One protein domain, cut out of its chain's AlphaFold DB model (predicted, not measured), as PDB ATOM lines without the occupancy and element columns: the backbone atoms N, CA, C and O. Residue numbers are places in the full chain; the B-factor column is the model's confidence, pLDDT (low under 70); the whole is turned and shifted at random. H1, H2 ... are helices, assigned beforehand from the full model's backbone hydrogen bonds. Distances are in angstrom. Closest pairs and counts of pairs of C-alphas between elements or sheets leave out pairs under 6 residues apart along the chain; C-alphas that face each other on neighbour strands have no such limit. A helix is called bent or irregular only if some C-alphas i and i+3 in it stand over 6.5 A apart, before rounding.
ATOM      1  N   THR A  17      94.277 141.839 111.588       98.38
ATOM      2  CA  THR A  17      93.315 140.790 111.213       98.38
ATOM      3  C   THR A  17      92.384 141.235 110.085       98.38
ATOM      4  O   THR A  17      92.046 140.438 109.213       98.38
ATOM      5  N   PHE A  18      91.988 142.510 110.078       98.50
ATOM      6  CA  PHE A  18      91.072 143.063 109.082       98.50
ATOM      7  C   PHE A  18      91.771 143.810 107.931       98.50
ATOM      8  O   PHE A  18      91.101 144.319 107.037       98.50
ATOM      9  N   SER A  19      93.106 143.826 107.888       98.00
ATOM     10  CA  SER A  19      93.885 144.590 106.896       98.00
ATOM     11  C   SER A  19      93.652 144.178 105.436       98.00
ATOM     12  O   SER A  19      93.862 144.984 104.532       98.00
ATOM     13  N   SER A  20      93.188 142.949 105.189       98.12
ATOM     14  CA  SER A  20      92.865 142.463 103.842       98.12
ATOM     15  C   SER A  20      91.545 143.006 103.285       98.12
ATOM     16  O   SER A  20      91.284 142.841 102.095       98.12
ATOM     17  N   TYR A  21      90.690 143.602 104.121       98.31
ATOM     18  CA  TYR A  21      89.417 144.182 103.693       98.31
ATOM     19  C   TYR A  21      89.643 145.648 103.325       98.31
ATOM     20  O   TYR A  21      89.697 146.535 104.178       98.31
ATOM     21  N   LEU A  22      89.853 145.882 102.032       96.00
ATOM     22  CA  LEU A  22      90.071 147.214 101.479       96.00
ATOM     23  C   LEU A  22      88.739 147.949 101.311       96.00
ATOM     24  O   LEU A  22      87.702 147.323 101.104       96.00
ATOM     25  N   LEU A  23      88.784 149.279 101.358       94.88
ATOM     26  CA  LEU A  23      87.627 150.100 101.022       94.88
ATOM     27  C   LEU A  23      87.376 150.034  99.513       94.88
ATOM     28  O   LEU A  23      88.216 150.473  98.725       94.88
ATOM     29  N   HIS A  24      86.203 149.553  99.114       92.75
ATOM     30  CA  HIS A  24      85.707 149.729  97.755       92.75
ATOM     31  C   HIS A  24      84.829 150.978  97.713       92.75
ATOM     32  O   HIS A  24      83.744 151.011  98.283       92.75
ATOM     33  N   HIS A  25      85.333 152.032  97.073       92.44
ATOM     34  CA  HIS A  25      84.653 153.320  97.007       92.44
ATOM     35  C   HIS A  25      84.160 153.617  95.575       92.44
ATOM     36  O   HIS A  25      84.941 153.449  94.634       92.44
ATOM     37  N   PRO A  26      82.915 154.094  95.389       95.44
ATOM     38  CA  PRO A  26      81.892 154.297  96.419       95.44
ATOM     39  C   PRO A  26      81.379 152.968  96.987       95.44
ATOM     40  O   PRO A  26      81.300 151.971  96.272       95.44
ATOM     41  N   VAL A  27      81.004 152.972  98.266       97.31
ATOM     42  CA  VAL A  27      80.405 151.800  98.916       97.31
ATOM     43  C   VAL A  27      78.976 151.656  98.405       97.31
ATOM     44  O   VAL A  27      78.212 152.623  98.453       97.31
ATOM     45  N   GLU A  28      78.579 150.482  97.922       96.81
ATOM     46  CA  GLU A  28      77.227 150.283  97.390       96.81
ATOM     47  C   GLU A  28      76.163 150.619  98.447       96.81
ATOM     48  O   GLU A  28      76.263 150.217  99.602       96.81
ATOM     49  N   GLY A  29      75.124 151.369  98.086       94.31
ATOM     50  CA  GLY A  29      74.088 151.756  99.037       94.31
ATOM     51  C   GLY A  29      72.788 152.161  98.365       94.31
ATOM     52  O   GLY A  29      72.741 152.475  97.178       94.31
ATOM     53  N   CYS A  30      71.707 152.167  99.144       94.69
ATOM     54  CA  CYS A  30      70.409 152.623  98.667       94.69
ATOM     55  C   CYS A  30      70.487 154.119  98.304       94.69
ATOM     56  O   CYS A  30      70.775 154.935  99.189       94.69
ATOM     57  N   PRO A  31      70.154 154.511  97.059       91.75
ATOM     58  CA  PRO A  31      70.332 155.882  96.569       91.75
ATOM     59  C   PRO A  31      69.459 156.914  97.295       91.75
ATOM     60  O   PRO A  31      69.737 158.105  97.252       91.75
ATOM     61  N   HIS A  32      68.403 156.469  97.981       93.12
ATOM     62  CA  HIS A  32      67.538 157.334  98.787       93.12
ATOM     63  C   HIS A  32      67.982 157.432 100.254       93.12
ATOM     64  O   HIS A  32      67.501 158.292 100.987       93.12
ATOM     65  N   CYS A  33      68.836 156.517 100.721       93.69
ATOM     66  CA  CYS A  33      69.268 156.468 102.118       93.69
ATOM     67  C   CYS A  33      70.633 157.117 102.332       93.69
ATOM     68  O   CYS A  33      70.870 157.652 103.423       93.69
ATOM     69  N   ILE A  34      71.500 157.019 101.322       97.25
ATOM     70  CA  ILE A  34      72.912 157.386 101.372       97.25
ATOM     71  C   ILE A  34      73.166 158.507 100.370       97.25
ATOM     72  O   ILE A  34      72.916 158.354  99.176       97.25
ATOM     73  N   SER A  35      73.642 159.640 100.873       96.31
ATOM     74  CA  SER A  35      73.985 160.804 100.061       96.31
ATOM     75  C   SER A  35      75.415 160.727  99.517       96.31
ATOM     76  O   SER A  35      76.232 159.922  99.966       96.31
ATOM     77  N   HIS A  36      75.742 161.604  98.568       96.38
ATOM     78  CA  HIS A  36      77.125 161.790  98.118       96.38
ATOM     79  C   HIS A  36      78.044 162.229  99.266       96.38
ATOM     80  O   HIS A  36      79.146 161.717  99.412       96.38
ATOM     81  N   GLU A  37      77.554 163.120 100.130       97.38
ATOM     82  CA  GLU A  37      78.302 163.599 101.292       97.38
ATOM     83  C   GLU A  37      78.600 162.464 102.284       97.38
ATOM     84  O   GLU A  37      79.685 162.407 102.859       97.38
ATOM     85  N   ASP A  38      77.664 161.523 102.458       97.25
ATOM     86  CA  ASP A  38      77.890 160.328 103.273       97.25
ATOM     87  C   ASP A  38      79.046 159.482 102.700       97.25
ATOM     88  O   ASP A  38      79.927 159.061 103.452       97.25
ATOM     89  N   GLN A  39      79.088 159.281 101.376       97.44
ATOM     90  CA  GLN A  39      80.174 158.559 100.694       97.44
ATOM     91  C   GLN A  39      81.526 159.247 100.885       97.44
ATOM     92  O   GLN A  39      82.507 158.599 101.250       97.44
ATOM     93  N   GLU A  40      81.583 160.558 100.659       97.88
ATOM     94  CA  GLU A  40      82.815 161.335 100.806       97.88
ATOM     95  C   GLU A  40      83.313 161.328 102.251       97.88
ATOM     96  O   GLU A  40      84.511 161.199 102.496       97.88
ATOM     97  N   ARG A  41      82.402 161.408 103.228       98.00
ATOM     98  CA  ARG A  41      82.747 161.462 104.651       98.00
ATOM     99  C   ARG A  41      83.510 160.220 105.115       98.00
ATOM    100  O   ARG A  41      84.556 160.370 105.746       98.00
ATOM    101  N   ILE A  42      83.060 159.016 104.750       97.62
ATOM    102  CA  ILE A  42      83.727 157.758 105.147       97.62
ATOM    103  C   ILE A  42      85.056 157.504 104.420       97.62
ATOM    104  O   ILE A  42      85.844 156.675 104.866       97.62
ATOM    105  N   ALA A  43      85.314 158.219 103.320       97.31
ATOM    106  CA  ALA A  43      86.543 158.133 102.528       97.31
ATOM    107  C   ALA A  43      87.437 159.384 102.662       97.31
ATOM    108  O   ALA A  43      88.452 159.498 101.976       97.31
ATOM    109  N   SER A  44      87.076 160.327 103.539       97.69
ATOM    110  CA  SER A  44      87.697 161.658 103.621       97.69
ATOM    111  C   SER A  44      89.139 161.656 104.138       97.69
ATOM    112  O   SER A  44      89.866 162.631 103.943       97.69
ATOM    113  N   LYS A  45      89.552 160.584 104.820       97.81
ATOM    114  CA  LYS A  45      90.853 160.452 105.482       97.81
ATOM    115  C   LYS A  45      91.189 158.985 105.758       97.81
ATOM    116  O   LYS A  45      90.302 158.132 105.658       97.81
ATOM    117  N   PRO A  46      92.452 158.668 106.104       97.88
ATOM    118  CA  PRO A  46      92.843 157.311 106.463       97.88
ATOM    119  C   PRO A  46      91.947 156.716 107.555       97.88
ATOM    120  O   PRO A  46      91.535 157.411 108.481       97.88
ATOM    121  N   LEU A  47      91.700 155.403 107.485       98.25
ATOM    122  CA  LEU A  47      90.801 154.672 108.390       98.25
ATOM    123  C   LEU A  47      91.041 154.980 109.880       98.25
ATOM    124  O   LEU A  47      90.090 155.189 110.626       98.25
ATOM    125  N   ARG A  48      92.308 155.065 110.308       97.44
ATOM    126  CA  ARG A  48      92.688 155.369 111.703       97.44
ATOM    127  C   ARG A  48      92.370 156.800 112.148       97.44
ATOM    128  O   ARG A  48      92.336 157.074 113.341       97.44
ATOM    129  N   GLU A  49      92.130 157.705 111.208       97.94
ATOM    130  CA  GLU A  49      91.830 159.115 111.469       97.94
ATOM    131  C   GLU A  49      90.321 159.415 111.414       97.94
ATOM    132  O   GLU A  49      89.888 160.503 111.813       97.94
ATOM    133  N   LEU A  50      89.494 158.465 110.953       98.00
ATOM    134  CA  LEU A  50      88.033 158.597 110.966       98.00
ATOM    135  C   LEU A  50      87.524 158.751 112.402       98.00
ATOM    136  O   LEU A  50      87.912 158.011 113.303       98.00
ATOM    137  N   THR A  51      86.675 159.740 112.643       96.69
ATOM    138  CA  THR A  51      86.061 159.985 113.955       96.69
ATOM    139  C   THR A  51      84.745 159.228 114.087       96.69
ATOM    140  O   THR A  51      84.232 158.667 113.117       96.69
ATOM    141  N   GLU A  52      84.167 159.248 115.288       95.00
ATOM    142  CA  GLU A  52      82.810 158.747 115.506       95.00
ATOM    143  C   GLU A  52      81.795 159.422 114.581       95.00
ATOM    144  O   GLU A  52      80.964 158.731 114.001       95.00
ATOM    145  N   GLU A  53      81.880 160.745 114.384       95.69
ATOM    146  CA  GLU A  53      80.932 161.459 113.520       95.69
ATOM    147  C   GLU A  53      81.097 161.069 112.049       95.69
ATOM    148  O   GLU A  53      80.099 160.922 111.342       95.69
ATOM    149  N   ASP A  54      82.330 160.806 111.602       97.81
ATOM    150  CA  ASP A  54      82.574 160.344 110.233       97.81
ATOM    151  C   ASP A  54      81.924 158.975 109.971       97.81
ATOM    152  O   ASP A  54      81.382 158.734 108.893       97.81
ATOM    153  N   LEU A  55      81.926 158.088 110.973       97.50
ATOM    154  CA  LEU A  55      81.393 156.724 110.874       97.50
ATOM    155  C   LEU A  55      79.949 156.578 111.373       97.50
ATOM    156  O   LEU A  55      79.345 155.512 111.203       97.50
ATOM    157  N   ARG A  56      79.363 157.619 111.977       95.31
ATOM    158  CA  ARG A  56      78.057 157.550 112.655       95.31
ATOM    159  C   ARG A  56      76.962 157.056 111.723       95.31
ATOM    160  O   ARG A  56      76.186 156.167 112.076       95.31
ATOM    161  N   ARG A  57      76.891 157.625 110.518       96.38
ATOM    162  CA  ARG A  57      75.878 157.251 109.526       96.38
ATOM    163  C   ARG A  57      76.088 155.826 109.027       96.38
ATOM    164  O   ARG A  57      75.120 155.068 108.977       96.38
ATOM    165  N   TYR A  58      77.331 155.465 108.709       97.56
ATOM    166  CA  TYR A  58      77.686 154.128 108.242       97.56
ATOM    167  C   TYR A  58      77.299 153.061 109.270       97.56
ATOM    168  O   TYR A  58      76.594 152.116 108.939       97.56
ATOM    169  N   THR A  59      77.622 153.277 110.546       95.00
ATOM    170  CA  THR A  59      77.328 152.348 111.651       95.00
ATOM    171  C   THR A  59      75.840 152.003 111.766       95.00
ATOM    172  O   THR A  59      75.481 150.865 112.053       95.00
ATOM    173  N   LEU A  60      74.955 152.970 111.509       94.12
ATOM    174  CA  LEU A  60      73.501 152.780 111.580       94.12
ATOM    175  C   LEU A  60      72.904 152.103 110.338       94.12
ATOM    176  O   LEU A  60      71.743 151.693 110.368       94.12
ATOM    177  N   LYS A  61      73.648 152.066 109.228       95.25
ATOM    178  CA  LYS A  61      73.163 151.637 107.907       95.25
ATOM    179  C   LYS A  61      73.912 150.433 107.338       95.25
ATOM    180  O   LYS A  61      73.407 149.822 106.392       95.25
ATOM    181  N   ALA A  62      75.050 150.070 107.930       94.62
ATOM    182  CA  ALA A  62      75.853 148.911 107.571       94.62
ATOM    183  C   ALA A  62      74.977 147.656 107.470       94.62
ATOM    184  O   ALA A  62      74.132 147.416 108.336       94.62
ATOM    185  N   LEU A  63      75.155 146.882 106.396       93.06
ATOM    186  CA  LEU A  63      74.426 145.636 106.103       93.06
ATOM    187  C   LEU A  63      72.901 145.759 105.930       93.06
ATOM    188  O   LEU A  63      72.233 144.752 105.709       93.06
ATOM    189  N   THR A  64      72.332 146.963 106.024       95.31
ATOM    190  CA  THR A  64      70.895 147.189 105.808       95.31
ATOM    191  C   THR A  64      70.650 147.966 104.526       95.31
ATOM    192  O   THR A  64      69.939 147.497 103.644       95.31
ATOM    193  N   THR A  65      71.252 149.148 104.401       95.88
ATOM    194  CA  THR A  65      71.096 150.011 103.222       95.88
ATOM    195  C   THR A  65      72.420 150.556 102.702       95.88
ATOM    196  O   THR A  65      72.393 151.411 101.817       95.88
ATOM    197  N   TRP A  66      73.555 150.149 103.278       97.69
ATOM    198  CA  TRP A  66      74.876 150.640 102.896       97.69
ATOM    199  C   TRP A  66      75.965 149.601 103.169       97.69
ATOM    200  O   TRP A  66      76.177 149.211 104.316       97.69
ATOM    201  N   GLY A  67      76.650 149.189 102.111       97.12
ATOM    202  CA  GLY A  67      77.774 148.268 102.120       97.12
ATOM    203  C   GLY A  67      77.404 146.812 102.364       97.12
ATOM    204  O   GLY A  67      76.294 146.470 102.786       97.12
ATOM    205  N   ASP A  68      78.385 145.957 102.112       97.12
ATOM    206  CA  ASP A  68      78.338 144.530 102.379       97.12
ATOM    207  C   ASP A  68      79.180 144.143 103.615       97.12
ATOM    208  O   ASP A  68      79.616 144.970 104.422       97.12
ATOM    209  N   VAL A  69      79.385 142.837 103.802       97.69
ATOM    210  CA  VAL A  69      80.179 142.296 104.915       97.69
ATOM    211  C   VAL A  69      81.654 142.691 104.825       97.69
ATOM    212  O   VAL A  69      82.292 142.858 105.863       97.69
ATOM    213  N   ASN A  70      82.220 142.819 103.628       97.94
ATOM    214  CA  ASN A  70      83.607 143.234 103.450       97.94
ATOM    215  C   ASN A  70      83.773 144.721 103.762       97.94
ATOM    216  O   ASN A  70      84.735 145.072 104.444       97.94
ATOM    217  N   ASP A  71      82.813 145.559 103.370       97.88
ATOM    218  CA  ASP A  71      82.806 146.975 103.750       97.88
ATOM    219  C   ASP A  71      82.719 147.127 105.272       97.88
ATOM    220  O   ASP A  71      83.492 147.876 105.873       97.88
ATOM    221  N   LEU A  72      81.844 146.356 105.933       97.88
ATOM    222  CA  LEU A  72      81.756 146.395 107.394       97.88
ATOM    223  C   LEU A  72      83.101 146.022 108.015       97.88
ATOM    224  O   LEU A  72      83.571 146.692 108.929       97.88
ATOM    225  N   LYS A  73      83.734 144.960 107.513       98.38
ATOM    226  CA  LYS A  73      85.034 144.493 107.997       98.38
ATOM    227  C   LYS A  73      86.163 145.495 107.756       98.38
ATOM    228  O   LYS A  73      87.087 145.516 108.564       98.38
ATOM    229  N   HIS A  74      86.078 146.329 106.720       98.56
ATOM    230  CA  HIS A  74      87.006 147.440 106.520       98.56
ATOM    231  C   HIS A  74      86.927 148.449 107.679       98.56
ATOM    232  O   HIS A  74      87.950 148.813 108.255       98.56
ATOM    233  N   PHE A  75      85.717 148.864 108.069       98.38
ATOM    234  CA  PHE A  75      85.523 149.878 109.115       98.38
ATOM    235  C   PHE A  75      85.547 149.326 110.548       98.38
ATOM    236  O   PHE A  75      85.836 150.063 111.494       98.38
ATOM    237  N   LEU A  76      85.289 148.028 110.721       98.00
ATOM    238  CA  LEU A  76      85.205 147.352 112.015       98.00
ATOM    239  C   LEU A  76      86.396 147.601 112.961       98.00
ATOM    240  O   LEU A  76      86.131 147.919 114.123       98.00
ATOM    241  N   PRO A  77      87.678 147.502 112.543       98.31
ATOM    242  CA  PRO A  77      88.800 147.787 113.442       98.31
ATOM    243  C   PRO A  77      88.736 149.200 114.031       98.31
ATOM    244  O   PRO A  77      88.964 149.372 115.229       98.31
ATOM    245  N   ARG A  78      88.346 150.198 113.227       98.06
ATOM    246  CA  ARG A  78      88.220 151.579 113.694       98.06
ATOM    247  C   ARG A  78      87.023 151.773 114.615       98.06
ATOM    248  O   ARG A  78      87.147 152.437 115.638       98.06
ATOM    249  N   MET A  79      85.882 151.176 114.279       96.88
ATOM    250  CA  MET A  79      84.686 151.227 115.126       96.88
ATOM    251  C   MET A  79      84.968 150.643 116.516       96.88
ATOM    252  O   MET A  79      84.597 151.243 117.522       96.88
ATOM    253  N   LEU A  80      85.672 149.507 116.586       95.94
ATOM    254  CA  LEU A  80      86.056 148.886 117.854       95.94
ATOM    255  C   LEU A  80      87.069 149.731 118.631       95.94
ATOM    256  O   LEU A  80      86.897 149.905 119.835       95.94
ATOM    257  N   GLU A  81      88.089 150.282 117.961       96.12
ATOM    258  CA  GLU A  81      89.058 151.192 118.585       96.12
ATOM    259  C   GLU A  81      88.372 152.416 119.204       96.12
ATOM    260  O   GLU A  81      88.671 152.764 120.346       96.12
ATOM    261  N   LEU A  82      87.432 153.046 118.494       94.25
ATOM    262  CA  LEU A  82      86.670 154.191 119.003       94.25
ATOM    263  C   LEU A  82      85.872 153.812 120.258       94.25
ATOM    264  O   LEU A  82      86.020 154.464 121.291       94.25
ATOM    265  N   VAL A  83      85.121 152.705 120.219       91.44
ATOM    266  CA  VAL A  83      84.321 152.225 121.363       91.44
ATOM    267  C   VAL A  83      85.172 152.017 122.618       91.44
ATOM    268  O   VAL A  83      84.767 152.415 123.709       91.44
ATOM    269  N   VAL A  84      86.354 151.406 122.491       89.94
ATOM    270  CA  VAL A  84      87.221 151.137 123.654       89.94
ATOM    271  C   VAL A  84      88.036 152.355 124.090       89.94
ATOM    272  O   VAL A  84      88.423 152.436 125.257       89.94
ATOM    273  N   SER A  85      88.287 153.305 123.186       85.44
ATOM    274  CA  SER A  85      89.002 154.552 123.486       85.44
ATOM    275  C   SER A  85      88.112 155.554 124.222       85.44
ATOM    276  O   SER A  85      88.591 156.263 125.106       85.44
ATOM    277  N   HIS A  86      86.805 155.554 123.950       73.69
ATOM    278  CA  HIS A  86      85.806 156.335 124.681       73.69
ATOM    279  C   HIS A  86      85.408 155.676 126.013       73.69
ATOM    280  O   HIS A  86      84.227 155.564 126.355       73.69
ATOM    281  N   ARG A  87      86.404 155.267 126.818       58.16
ATOM    282  CA  ARG A  87      86.173 154.934 128.232       58.16
ATOM    283  C   ARG A  87      85.500 156.130 128.892       58.16
ATOM    284  O   ARG A  87      86.026 157.236 128.817       58.16
TER     285      ARG A  87
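This is residues 17 to 87 of the 96 residues of an uncharacterized protein of Ktedonobacter racemifer DSM 44963 (UniProt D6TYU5). An unnamed stretch, residues 17 to 35, runs past the long, kinked helix H3 and round to two short helices, H1 and H2, which pack together steeply tilted, with H1 apart from H3. The printed part has 71 residues, under half of them in named elements: H1, H2 and H3 in that order, with no named strand, class all helix. It is compact, with a radius of gyration of the C-alphas of 11.4 A and spans of 35 by 24 by 21 A.

H1, residues 36 to 42, touches H2, residues 52 to 61, at a steep tilt of 64 degrees, opposite ways; their closest C-alphas, Arg 41 and Asp 54, are 5.7 A apart. H3, residues 69 to 85, forms a helical hairpin with H2; they only just touch, with 3 pairs of C-alphas within 8 A, through residues 79 to 82 of H3 alone, closest Glu 52 and Leu 82 at 6.9 A. Every O i to N i+4 pair is within hydrogen-bond range in H1, 4 of 6 in H2 and 11 of 13 in H3.

H1 begins at C-alpha 36 (77.125, 161.790, 98.118) and is 10.5 A long. H2, 14.2 A, is irregular, C-alphas 54 and 57 being 7.4 A apart. H3, 23.9 A, is irregular, C-alphas 74 and 77 being 7.2 A apart, has a kink of 40 degrees near residue 76 and ends at C-alpha 85 (89.002, 154.552, 123.486).

The C-alphas farthest apart, of Pro 31 and Arg 87, are 35.4 A apart. The printed part has no cut, and both links between helices are short. Residue 87 alone is under pLDDT 70.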